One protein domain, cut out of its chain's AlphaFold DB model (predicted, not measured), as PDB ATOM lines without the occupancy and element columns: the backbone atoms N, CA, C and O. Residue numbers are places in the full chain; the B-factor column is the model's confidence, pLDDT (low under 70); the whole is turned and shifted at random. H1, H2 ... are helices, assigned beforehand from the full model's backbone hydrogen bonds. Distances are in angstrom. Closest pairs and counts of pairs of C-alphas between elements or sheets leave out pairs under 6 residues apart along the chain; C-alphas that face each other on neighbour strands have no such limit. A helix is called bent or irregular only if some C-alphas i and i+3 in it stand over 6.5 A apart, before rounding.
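AT A GLANCE: This is residues 142 to 219 of the 251 residues of the protein "53EXOc domain-containing protein" of Rhizobiales bacterium IZ6 (UniProt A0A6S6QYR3). What is the main picture? Three helices, H1, H3 and H5, pack on one another at large angles, their centres making a triangle; H2 sits by the last residue of H1, and H4 is set to one side of the three, near H5 but clearly touching no helix. Which parts make it? The printed part has 78 residues, with five named helices in the order H1, H2, H3, H4, H5 and no named strand, and its class is all helix. How large and how tight is it? It is compact and rounded, with a radius of gyration of the C-alphas of 11.1 A and spans of 30 by 25 by 23 A.

HOW THE PARTS SIT: What does the longest helix touch? H3, residues 174 to 187, touches H1, residues 142 to 151, about perpendicular at 72 degrees, only just past steep; their closest C-alphas, of Leu 146 and Leu 178, are 6.5 A apart. With residues 184 to 185 alone H3 touches H5, residues 208 to 218, at a steep tilt of 69.7 degrees, only just short of about perpendicular, opposite ways; their closest C-alphas, of Val 185 and Arg 212, are 5.0 A apart. What else touches H1, the hub? H5 touches it at a steep tilt of 49 degrees, opposite ways, the closest C-alphas, of Thr 149 and Tyr 214, being 5.3 A apart. H2, residues 166 to 171, only just touches it, with 3 pairs of C-alphas within 8 A, the closest those of Val 151 and Lys 166 at 6.4 A. Where is H4? H4, residues 198 to 206, is close to but not clearly touching H5, the closest C-alphas, of Val 204 and Val 211, being 7.3 A apart; it is apart from H1, H2 and H3. How do the helices' backbones run? Every O i to N i+4 pair is within hydrogen-bond range in H2, H3 and H5, against 5 of 6 in H1 and 4 of 5 in H4.

IN THESE COORDINATES: How long are the helices? H3 is 19.1 A from first to last C-alpha, H5 15.5 A, H1 15.1 A, H4 12.5 A and H2 8.8 A. H1 is irregular, with C-alphas 142 and 145 at 7.6 A. Where are the anchors? C-alpha 142 is at (79.696, 89.084, 7.526), C-alpha 174 at (89.127, 86.072, 7.392) and C-alpha 218 at (80.704, 97.027, 17.760).

THE WHOLE: How far does it reach? The two C-alphas farthest apart, of Ser 155 and Glu 192, are 30.5 A apart. Which links are long? H1 to H2 is a long link of 14 residues, 152 to 165; H3 to H4 is short, and H2 to H3 and H4 to H5 are tight. Is anything cut or uncertain? The printed part has no cut, its mean pLDDT is 95.6, and no printed residue is under 70.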
ATOM      1  N   LYS A 142      79.524  90.007   6.384       97.00
ATOM      2  CA  LYS A 142      79.696  89.084   7.526       97.00
ATOM      3  C   LYS A 142      80.916  89.392   8.403       97.00
ATOM      4  O   LYS A 142      80.985  88.948   9.542       97.00
ATOM      5  N   TYR A 143      81.866  90.168   7.887       98.19
ATOM      6  CA  TYR A 143      83.131  90.474   8.545       98.19
ATOM      7  C   TYR A 143      83.200  91.878   9.137       98.19
ATOM      8  O   TYR A 143      84.239  92.235   9.683       98.19
ATOM      9  N   VAL A 144      82.141  92.689   9.060       98.00
ATOM     10  CA  VAL A 144      82.185  94.077   9.560       98.00
ATOM     11  C   VAL A 144      82.564  94.142  11.036       98.00
ATOM     12  O   VAL A 144      83.494  94.867  11.397       98.00
ATOM     13  N   ARG A 145      81.925  93.318  11.875       98.12
ATOM     14  CA  ARG A 145      82.228  93.262  13.311       98.12
ATOM     15  C   ARG A 145      83.671  92.852  13.579       98.12
ATOM     16  O   ARG A 145      84.360  93.489  14.373       98.12
ATOM     17  N   LEU A 146      84.138  91.820  12.874       98.38
ATOM     18  CA  LEU A 146      85.514  91.335  12.956       98.38
ATOM     19  C   LEU A 146      86.511  92.421  12.544       98.38
ATOM     20  O   LEU A 146      87.472  92.684  13.263       98.38
ATOM     21  N   PHE A 147      86.248  93.089  11.420       98.44
ATOM     22  CA  PHE A 147      87.074  94.168  10.898       98.44
ATOM     23  C   PHE A 147      87.201  95.299  11.913       98.44
ATOM     24  O   PHE A 147      88.317  95.665  12.262       98.44
ATOM     25  N   LYS A 148      86.087  95.838  12.422       98.25
ATOM     26  CA  LYS A 148      86.125  96.948  13.388       98.25
ATOM     27  C   LYS A 148      86.731  96.530  14.734       98.25
ATOM     28  O   LYS A 148      87.407  97.337  15.363       98.25
ATOM     29  N   THR A 149      86.576  95.270  15.144       98.38
ATOM     30  CA  THR A 149      87.209  94.741  16.367       98.38
ATOM     31  C   THR A 149      88.733  94.662  16.235       98.38
ATOM     32  O   THR A 149      89.449  95.053  17.154       98.38
ATOM     33  N   LEU A 150      89.238  94.161  15.102       97.81
ATOM     34  CA  LEU A 150      90.673  93.942  14.894       97.81
ATOM     35  C   LEU A 150      91.397  95.178  14.359       97.81
ATOM     36  O   LEU A 150      92.439  95.544  14.883       97.81
ATOM     37  N   VAL A 151      90.853  95.826  13.332       98.12
ATOM     38  CA  VAL A 151      91.460  96.994  12.669       98.12
ATOM     39  C   VAL A 151      91.135  98.297  13.393       98.12
ATOM     40  O   VAL A 151      91.896  99.259  13.298       98.12
ATOM     41  N   GLY A 152      90.022  98.332  14.123       97.56
ATOM     42  CA  GLY A 152      89.522  99.525  14.787       97.56
ATOM     43  C   GLY A 152      88.503 100.306  13.959       97.56
ATOM     44  O   GLY A 152      88.263 100.056  12.773       97.56
ATOM     45  N   ASP A 153      87.920 101.292  14.623       96.44
ATOM     46  CA  ASP A 153      86.998 102.270  14.070       96.44
ATOM     47  C   ASP A 153      87.309 103.653  14.663       96.44
ATOM     48  O   ASP A 153      86.893 103.964  15.783       96.44
ATOM     49  N   PRO A 154      88.042 104.506  13.927       94.12
ATOM     50  CA  PRO A 154      88.381 105.845  14.393       94.12
ATOM     51  C   PRO A 154      87.163 106.728  14.684       94.12
ATOM     52  O   PRO A 154      87.249 107.586  15.561       94.12
ATOM     53  N   SER A 155      86.042 106.529  13.979       91.25
ATOM     54  CA  SER A 155      84.836 107.349  14.159       91.25
ATOM     55  C   SER A 155      84.179 107.119  15.526       91.25
ATOM     56  O   SER A 155      83.712 108.066  16.161       91.25
ATOM     57  N   ASP A 156      84.293 105.889  16.023       95.00
ATOM     58  CA  ASP A 156      83.827 105.445  17.335       95.00
ATOM     59  C   ASP A 156      84.929 105.432  18.404       95.00
ATOM     60  O   ASP A 156      84.687 105.084  19.564       95.00
ATOM     61  N   ASN A 157      86.135 105.881  18.038       96.62
ATOM     62  CA  ASN A 157      87.344 105.874  18.862       96.62
ATOM     63  C   ASN A 157      87.776 104.462  19.316       96.62
ATOM     64  O   ASN A 157      88.363 104.290  20.383       96.62
ATOM     65  N   ILE A 158      87.509 103.442  18.498       97.31
ATOM     66  CA  ILE A 158      87.939 102.055  18.712       97.31
ATOM     67  C   ILE A 158      89.317 101.872  18.076       97.31
ATOM     68  O   ILE A 158      89.477 102.011  16.865       97.31
ATOM     69  N   LYS A 159      90.331 101.544  18.883       96.75
ATOM     70  CA  LYS A 159      91.728 101.464  18.412       96.75
ATOM     71  C   LYS A 159      92.067 100.172  17.665       96.75
ATOM     72  O   LYS A 159      93.021 100.168  16.896       96.75
ATOM     73  N   GLY A 160      91.307  99.104  17.903       97.25
ATOM     74  CA  GLY A 160      91.606  97.774  17.377       97.25
ATOM     75  C   GLY A 160      92.780  97.090  18.083       97.25
ATOM     76  O   GLY A 160      93.298  97.563  19.098       97.25
ATOM     77  N   VAL A 161      93.191  95.950  17.536       97.19
ATOM     78  CA  VAL A 161      94.321  95.152  18.013       97.19
ATOM     79  C   VAL A 161      95.631  95.800  17.576       97.19
ATOM     80  O   VAL A 161      95.826  96.166  16.413       97.19
ATOM     81  N   LYS A 162      96.575  95.935  18.511       96.69
ATOM     82  CA  LYS A 162      97.882  96.541  18.228       96.69
ATOM     83  C   LYS A 162      98.591  95.785  17.095       96.69
ATOM     84  O   LYS A 162      98.667  94.563  17.103       96.69
ATOM     85  N   LEU A 163      99.149  96.532  16.136       95.62
ATOM     86  CA  LEU A 163      99.798  96.026  14.909       95.62
ATOM     87  C   LEU A 163      98.856  95.341  13.894       95.62
ATOM     88  O   LEU A 163      99.318  94.938  12.822       95.62
ATOM     89  N   PHE A 164      97.551  95.262  14.159       96.94
ATOM     90  CA  PHE A 164      96.574  94.701  13.231       96.94
ATOM     91  C   PHE A 164      95.913  95.815  12.402       96.94
ATOM     92  O   PHE A 164      94.821  96.285  12.689       96.94
ATOM     93  N   GLY A 165      96.606  96.289  11.364       95.88
ATOM     94  CA  GLY A 165      96.087  97.326  10.463       95.88
ATOM     95  C   GLY A 165      95.398  96.773   9.211       95.88
ATOM     96  O   GLY A 165      95.311  95.564   9.007       95.88
ATOM     97  N   LYS A 166      94.994  97.674   8.302       95.06
ATOM     98  CA  LYS A 166      94.383  97.321   7.003       95.06
ATOM     99  C   LYS A 166      95.246  96.365   6.167       95.06
ATOM    100  O   LYS A 166      94.707  95.440   5.581       95.06
ATOM    101  N   LYS A 167      96.573  96.523   6.174       95.56
ATOM    102  CA  LYS A 167      97.481  95.595   5.480       95.56
ATOM    103  C   LYS A 167      97.366  94.164   6.024       95.56
ATOM    104  O   LYS A 167      97.162  93.234   5.256       95.56
ATOM    105  N   THR A 168      97.454  94.010   7.346       96.25
ATOM    106  CA  THR A 168      97.306  92.710   8.014       96.25
ATOM    107  C   THR A 168      95.925  92.124   7.754       96.25
ATOM    108  O   THR A 168      95.814  90.934   7.480       96.25
ATOM    109  N   TRP A 169      94.881  92.964   7.788       97.25
ATOM    110  CA  TRP A 169      93.546  92.554   7.379       97.25
ATOM    111  C   TRP A 169      93.577  91.967   5.976       97.25
ATOM    112  O   TRP A 169      93.203  90.817   5.830       97.25
ATOM    113  N   ASP A 170      94.041  92.705   4.969       96.69
ATOM    114  CA  ASP A 170      93.977  92.293   3.562       96.69
ATOM    115  C   ASP A 170      94.695  90.962   3.291       96.69
ATOM    116  O   ASP A 170      94.157  90.129   2.565       96.69
ATOM    117  N   GLU A 171      95.833  90.718   3.943       95.31
ATOM    118  CA  GLU A 171      96.646  89.502   3.785       95.31
ATOM    119  C   GLU A 171      96.085  88.271   4.527       95.31
ATOM    120  O   GLU A 171      96.424  87.139   4.183       95.31
ATOM    121  N   ALA A 172      95.244  88.460   5.549       94.88
ATOM    122  CA  ALA A 172      94.826  87.371   6.429       94.88
ATOM    123  C   ALA A 172      93.651  86.524   5.903       94.88
ATOM    124  O   ALA A 172      92.787  86.992   5.158       94.88
ATOM    125  N   ASP A 173      93.558  85.284   6.380       95.50
ATOM    126  CA  ASP A 173      92.384  84.428   6.193       95.50
ATOM    127  C   ASP A 173      91.266  84.867   7.154       95.50
ATOM    128  O   ASP A 173      91.387  84.743   8.374       95.50
ATOM    129  N   LYS A 174      90.189  85.435   6.602       96.75
ATOM    130  CA  LYS A 174      89.127  86.072   7.392       96.75
ATOM    131  C   LYS A 174      88.289  85.068   8.172       96.75
ATOM    132  O   LYS A 174      87.847  85.412   9.262       96.75
ATOM    133  N   GLU A 175      88.111  83.852   7.656       96.81
ATOM    134  CA  GLU A 175      87.339  82.837   8.376       96.81
ATOM    135  C   GLU A 175      88.126  82.283   9.549       96.81
ATOM    136  O   GLU A 175      87.605  82.233  10.660       96.81
ATOM    137  N   LYS A 176      89.416  81.994   9.354       96.19
ATOM    138  CA  LYS A 176      90.278  81.590  10.474       96.19
ATOM    139  C   LYS A 176      90.359  82.671  11.548       96.19
ATOM    140  O   LYS A 176      90.306  82.360  12.734       96.19
ATOM    141  N   LEU A 177      90.452  83.941  11.145       96.50
ATOM    142  CA  LEU A 177      90.411  85.058  12.089       96.50
ATOM    143  C   LEU A 177      89.072  85.162  12.813       96.50
ATOM    144  O   LEU A 177      89.060  85.440  14.009       96.50
ATOM    145  N   LEU A 178      87.954  84.959  12.113       97.56
ATOM    146  CA  LEU A 178      86.636  84.980  12.733       97.56
ATOM    147  C   LEU A 178      86.525  83.880  13.791       97.56
ATOM    148  O   LEU A 178      86.146  84.166  14.923       97.56
ATOM    149  N   GLU A 179      86.911  82.651  13.454       97.00
ATOM    150  CA  GLU A 179      86.929  81.519  14.385       97.00
ATOM    151  C   GLU A 179      87.822  81.787  15.601       97.00
ATOM    152  O   GLU A 179      87.409  81.542  16.738       97.00
ATOM    153  N   ALA A 180      89.022  82.328  15.376       96.75
ATOM    154  CA  ALA A 180      89.939  82.714  16.440       96.75
ATOM    155  C   ALA A 180      89.318  83.768  17.363       96.75
ATOM    156  O   ALA A 180      89.208  83.544  18.566       96.75
ATOM    157  N   VAL A 181      88.827  84.881  16.812       97.25
ATOM    158  CA  VAL A 181      88.221  85.959  17.606       97.25
ATOM    159  C   VAL A 181      87.003  85.462  18.373       97.25
ATOM    160  O   VAL A 181      86.872  85.776  19.552       97.25
ATOM    161  N   LEU A 182      86.144  84.637  17.769       97.25
ATOM    162  CA  LEU A 182      85.014  84.027  18.475       97.25
ATOM    163  C   LEU A 182      85.485  83.172  19.663       97.25
ATOM    164  O   LEU A 182      84.897  83.239  20.746       97.25
ATOM    165  N   ARG A 183      86.582  82.425  19.510       96.88
ATOM    166  CA  ARG A 183      87.205  81.669  20.606       96.88
ATOM    167  C   ARG A 183      87.727  82.591  21.709       96.88
ATOM    168  O   ARG A 183      87.443  82.365  22.887       96.88
ATOM    169  N   TRP A 184      88.415  83.670  21.349       95.81
ATOM    170  CA  TRP A 184      88.936  84.663  22.293       95.81
ATOM    171  C   TRP A 184      87.809  85.290  23.118       95.81
ATOM    172  O   TRP A 184      87.860  85.344  24.354       95.81
ATOM    173  N   VAL A 185      86.748  85.734  22.440       95.75
ATOM    174  CA  VAL A 185      85.693  86.518  23.082       95.75
ATOM    175  C   VAL A 185      84.718  85.663  23.883       95.75
ATOM    176  O   VAL A 185      84.261  86.117  24.929       95.75
ATOM    177  N   HIS A 186      84.446  84.424  23.460       94.75
ATOM    178  CA  HIS A 186      83.485  83.548  24.138       94.75
ATOM    179  C   HIS A 186      84.125  82.551  25.104       94.75
ATOM    180  O   HIS A 186      83.524  82.232  26.126       94.75
ATOM    181  N   GLN A 187      85.327  82.058  24.801       94.81
ATOM    182  CA  GLN A 187      85.984  80.999  25.581       94.81
ATOM    183  C   GLN A 187      87.218  81.510  26.326       94.81
ATOM    184  O   GLN A 187      87.619  80.926  27.323       94.81
ATOM    185  N   GLY A 188      87.811  82.617  25.872       93.00
ATOM    186  CA  GLY A 188      89.035  83.151  26.476       93.00
ATOM    187  C   GLY A 188      90.283  82.360  26.131       93.00
ATOM    188  O   GLY A 188      91.274  82.460  26.840       93.00
ATOM    189  N   VAL A 189      90.219  81.565  25.064       93.12
ATOM    190  CA  VAL A 189      91.321  80.714  24.621       93.12
ATOM    191  C   VAL A 189      91.957  81.344  23.393       93.12
ATOM    192  O   VAL A 189      91.311  81.413  22.349       93.12
ATOM    193  N   LEU A 190      93.211  81.769  23.526       93.12
ATOM    194  CA  LEU A 190      94.076  82.246  22.447       93.12
ATOM    195  C   LEU A 190      95.057  81.134  22.060       93.12
ATOM    196  O   LEU A 190      95.660  80.516  22.935       93.12
ATOM    197  N   LEU A 191      95.218  80.876  20.762       93.12
ATOM    198  CA  LEU A 191      96.275  80.009  20.240       93.12
ATOM    199  C   LEU A 191      97.340  80.861  19.553       93.12
ATOM    200  O   LEU A 191      97.017  81.816  18.850       93.12
ATOM    201  N   GLU A 192      98.608  80.469  19.675       88.50
ATOM    202  CA  GLU A 192      99.722  81.185  19.038       88.50
ATOM    203  C   GLU A 192      99.558  81.272  17.507       88.50
ATOM    204  O   GLU A 192      99.906  82.275  16.889       88.50
ATOM    205  N   SER A 193      98.941  80.257  16.893       90.75
ATOM    206  CA  SER A 193      98.655  80.207  15.454       90.75
ATOM    207  C   SER A 193      97.520  81.124  14.990       90.75
ATOM    208  O   SER A 193      97.297  81.237  13.786       90.75
ATOM    209  N   ASP A 194      96.758  81.725  15.908       91.38
ATOM    210  CA  ASP A 194      95.596  82.544  15.549       91.38
ATOM    211  C   ASP A 194      95.997  83.883  14.903       91.38
ATOM    212  O   ASP A 194      95.197  84.506  14.202       91.38
ATOM    213  N   LEU A 195      97.230  84.345  15.140       91.12
ATOM    214  CA  LEU A 195      97.741  85.624  14.657       91.12
ATOM    215  C   LEU A 195      99.054  85.449  13.887       91.12
ATOM    216  O   LEU A 195      99.860  84.576  14.198       91.12
ATOM    217  N   PRO A 196      99.327  86.312  12.893       86.38
ATOM    218  CA  PRO A 196     100.477  86.142  12.006       86.38
ATOM    219  C   PRO A 196     101.826  86.517  12.638       86.38
ATOM    220  O   PRO A 196     102.864  86.312  12.012       86.38
ATOM    221  N   ARG A 197     101.843  87.145  13.823       88.94
ATOM    222  CA  ARG A 197     103.075  87.591  14.497       88.94
ATOM    223  C   ARG A 197     102.974  87.382  16.001       88.94
ATOM    224  O   ARG A 197     101.995  87.821  16.599       88.94
ATOM    225  N   SER A 198     104.036  86.857  16.609       86.50
ATOM    226  CA  SER A 198     104.115  86.606  18.056       86.50
ATOM    227  C   SER A 198     103.851  87.864  18.890       86.50
ATOM    228  O   SER A 198     103.065  87.824  19.822       86.50
ATOM    229  N   SER A 199     104.353  89.032  18.473       89.25
ATOM    230  CA  SER A 199     104.092  90.291  19.192       89.25
ATOM    231  C   SER A 199     102.622  90.734  19.205       89.25
ATOM    232  O   SER A 199     102.249  91.581  20.016       89.25
ATOM    233  N   MET A 200     101.786  90.209  18.300       93.69
ATOM    234  CA  MET A 200     100.333  90.393  18.370       93.69
ATOM    235  C   MET A 200      99.702  89.413  19.359       93.69
ATOM    236  O   MET A 200      98.770  89.808  20.049       93.69
ATOM    237  N   VAL A 201     100.205  88.174  19.428       92.88
ATOM    238  CA  VAL A 201      99.755  87.150  20.386       92.88
ATOM    239  C   VAL A 201      99.951  87.666  21.806       92.88
ATOM    240  O   VAL A 201      98.962  87.781  22.523       92.88
ATOM    241  N   ASP A 202     101.165  88.112  22.146       93.19
ATOM    242  CA  ASP A 202     101.486  88.668  23.470       93.19
ATOM    243  C   ASP A 202     100.529  89.816  23.835       93.19
ATOM    244  O   ASP A 202      99.949  89.872  24.916       93.19
ATOM    245  N   TRP A 203     100.298  90.734  22.887       95.81
ATOM    246  CA  TRP A 203      99.408  91.864  23.132       95.81
ATOM    247  C   TRP A 203      97.953  91.428  23.324       95.81
ATOM    248  O   TRP A 203      97.274  91.981  24.186       95.81
ATOM    249  N   VAL A 204      97.449  90.483  22.526       95.56
ATOM    250  CA  VAL A 204      96.066  89.998  22.652       95.56
ATOM    251  C   VAL A 204      95.878  89.220  23.949       95.56
ATOM    252  O   VAL A 204      94.836  89.388  24.576       95.56
ATOM    253  N   GLU A 205      96.868  88.441  24.381       94.44
ATOM    254  CA  GLU A 205      96.852  87.755  25.675       94.44
ATOM    255  C   GLU A 205      96.710  88.761  26.826       94.44
ATOM    256  O   GLU A 205      95.760  88.682  27.609       94.44
ATOM    257  N   ASP A 206      97.556  89.796  26.837       95.50
ATOM    258  CA  ASP A 206      97.532  90.865  27.841       95.50
ATOM    259  C   ASP A 206      96.261  91.739  27.784       95.50
ATOM    260  O   ASP A 206      95.918  92.424  28.750       95.50
ATOM    261  N   ASN A 207      95.561  91.768  26.642       96.62
ATOM    262  CA  ASN A 207      94.449  92.689  26.374       96.62
ATOM    263  C   ASN A 207      93.152  91.970  25.973       96.62
ATOM    264  O   ASN A 207      92.268  92.571  25.359       96.62
ATOM    265  N   LEU A 208      92.986  90.701  26.346       95.50
ATOM    266  CA  LEU A 208      91.849  89.882  25.917       95.50
ATOM    267  C   LEU A 208      90.495  90.486  26.323       95.50
ATOM    268  O   LEU A 208      89.535  90.478  25.549       95.50
ATOM    269  N   THR A 209      90.431  91.075  27.519       96.50
ATOM    270  CA  THR A 209      89.255  91.816  28.002       96.50
ATOM    271  C   THR A 209      88.945  93.022  27.120       96.50
ATOM    272  O   THR A 209      87.787  93.257  26.801       96.50
ATOM    273  N   LEU A 210      89.961  93.756  26.660       97.25
ATOM    274  CA  LEU A 210      89.761  94.895  25.766       97.25
ATOM    275  C   LEU A 210      89.248  94.447  24.390       97.25
ATOM    276  O   LEU A 210      88.342  95.072  23.846       97.25
ATOM    277  N   VAL A 211      89.769  93.341  23.851       97.62
ATOM    278  CA  VAL A 211      89.274  92.765  22.588       97.62
ATOM    279  C   VAL A 211      87.815  92.316  22.724       97.62
ATOM    280  O   VAL A 211      87.006  92.578  21.834       97.62
ATOM    281  N   ARG A 212      87.444  91.712  23.861       97.75
ATOM    282  CA  ARG A 212      86.043  91.402  24.199       97.75
ATOM    283  C   ARG A 212      85.177  92.650  24.252       97.75
ATOM    284  O   ARG A 212      84.094  92.648  23.672       97.75
ATOM    285  N   THR A 213      85.658  93.710  24.893       98.00
ATOM    286  CA  THR A 213      84.966  94.998  24.946       98.00
ATOM    287  C   THR A 213      84.742  95.562  23.545       98.00
ATOM    288  O   THR A 213      83.617  95.937  23.227       98.00
ATOM    289  N   TYR A 214      85.760  95.565  22.676       98.38
ATOM    290  CA  TYR A 214      85.615  95.988  21.278       98.38
ATOM    291  C   TYR A 214      84.578  95.154  20.535       98.38
ATOM    292  O   TYR A 214      83.678  95.710  19.908       98.38
ATOM    293  N   TRP A 215      84.645  93.829  20.665       98.25
ATOM    294  CA  TRP A 215      83.658  92.949  20.055       98.25
ATOM    295  C   TRP A 215      82.243  93.277  20.532       98.25
ATOM    296  O   TRP A 215      81.326  93.335  19.715       98.25
ATOM    297  N   GLN A 216      82.049  93.508  21.833       97.38
ATOM    298  CA  GLN A 216      80.752  93.859  22.411       97.38
ATOM    299  C   GLN A 216      80.222  95.186  21.866       97.38
ATOM    300  O   GLN A 216      79.134  95.182  21.300       97.38
ATOM    301  N   ILE A 217      80.985  96.279  21.960       97.38
ATOM    302  CA  ILE A 217      80.497  97.620  21.594       97.38
ATOM    303  C   ILE A 217      80.261  97.802  20.085       97.38
ATOM    304  O   ILE A 217      79.425  98.619  19.720       97.38
ATOM    305  N   VAL A 218      80.946  97.039  19.222       97.81
ATOM    306  CA  VAL A 218      80.704  97.027  17.760       97.81
ATOM    307  C   VAL A 218      79.431  96.249  17.392       97.81
ATOM    308  O   VAL A 218      78.859  96.431  16.318       97.81
ATOM    309  N   GLY A 219      78.992  95.333  18.256       97.31
ATOM    310  CA  GLY A 219      77.734  94.621  18.062       97.31
ATOM    311  C   GLY A 219      76.523  95.479  18.426       97.31
ATOM    312  O   GLY A 219      76.619  96.413  19.222       97.31
TER     313      GLY A 219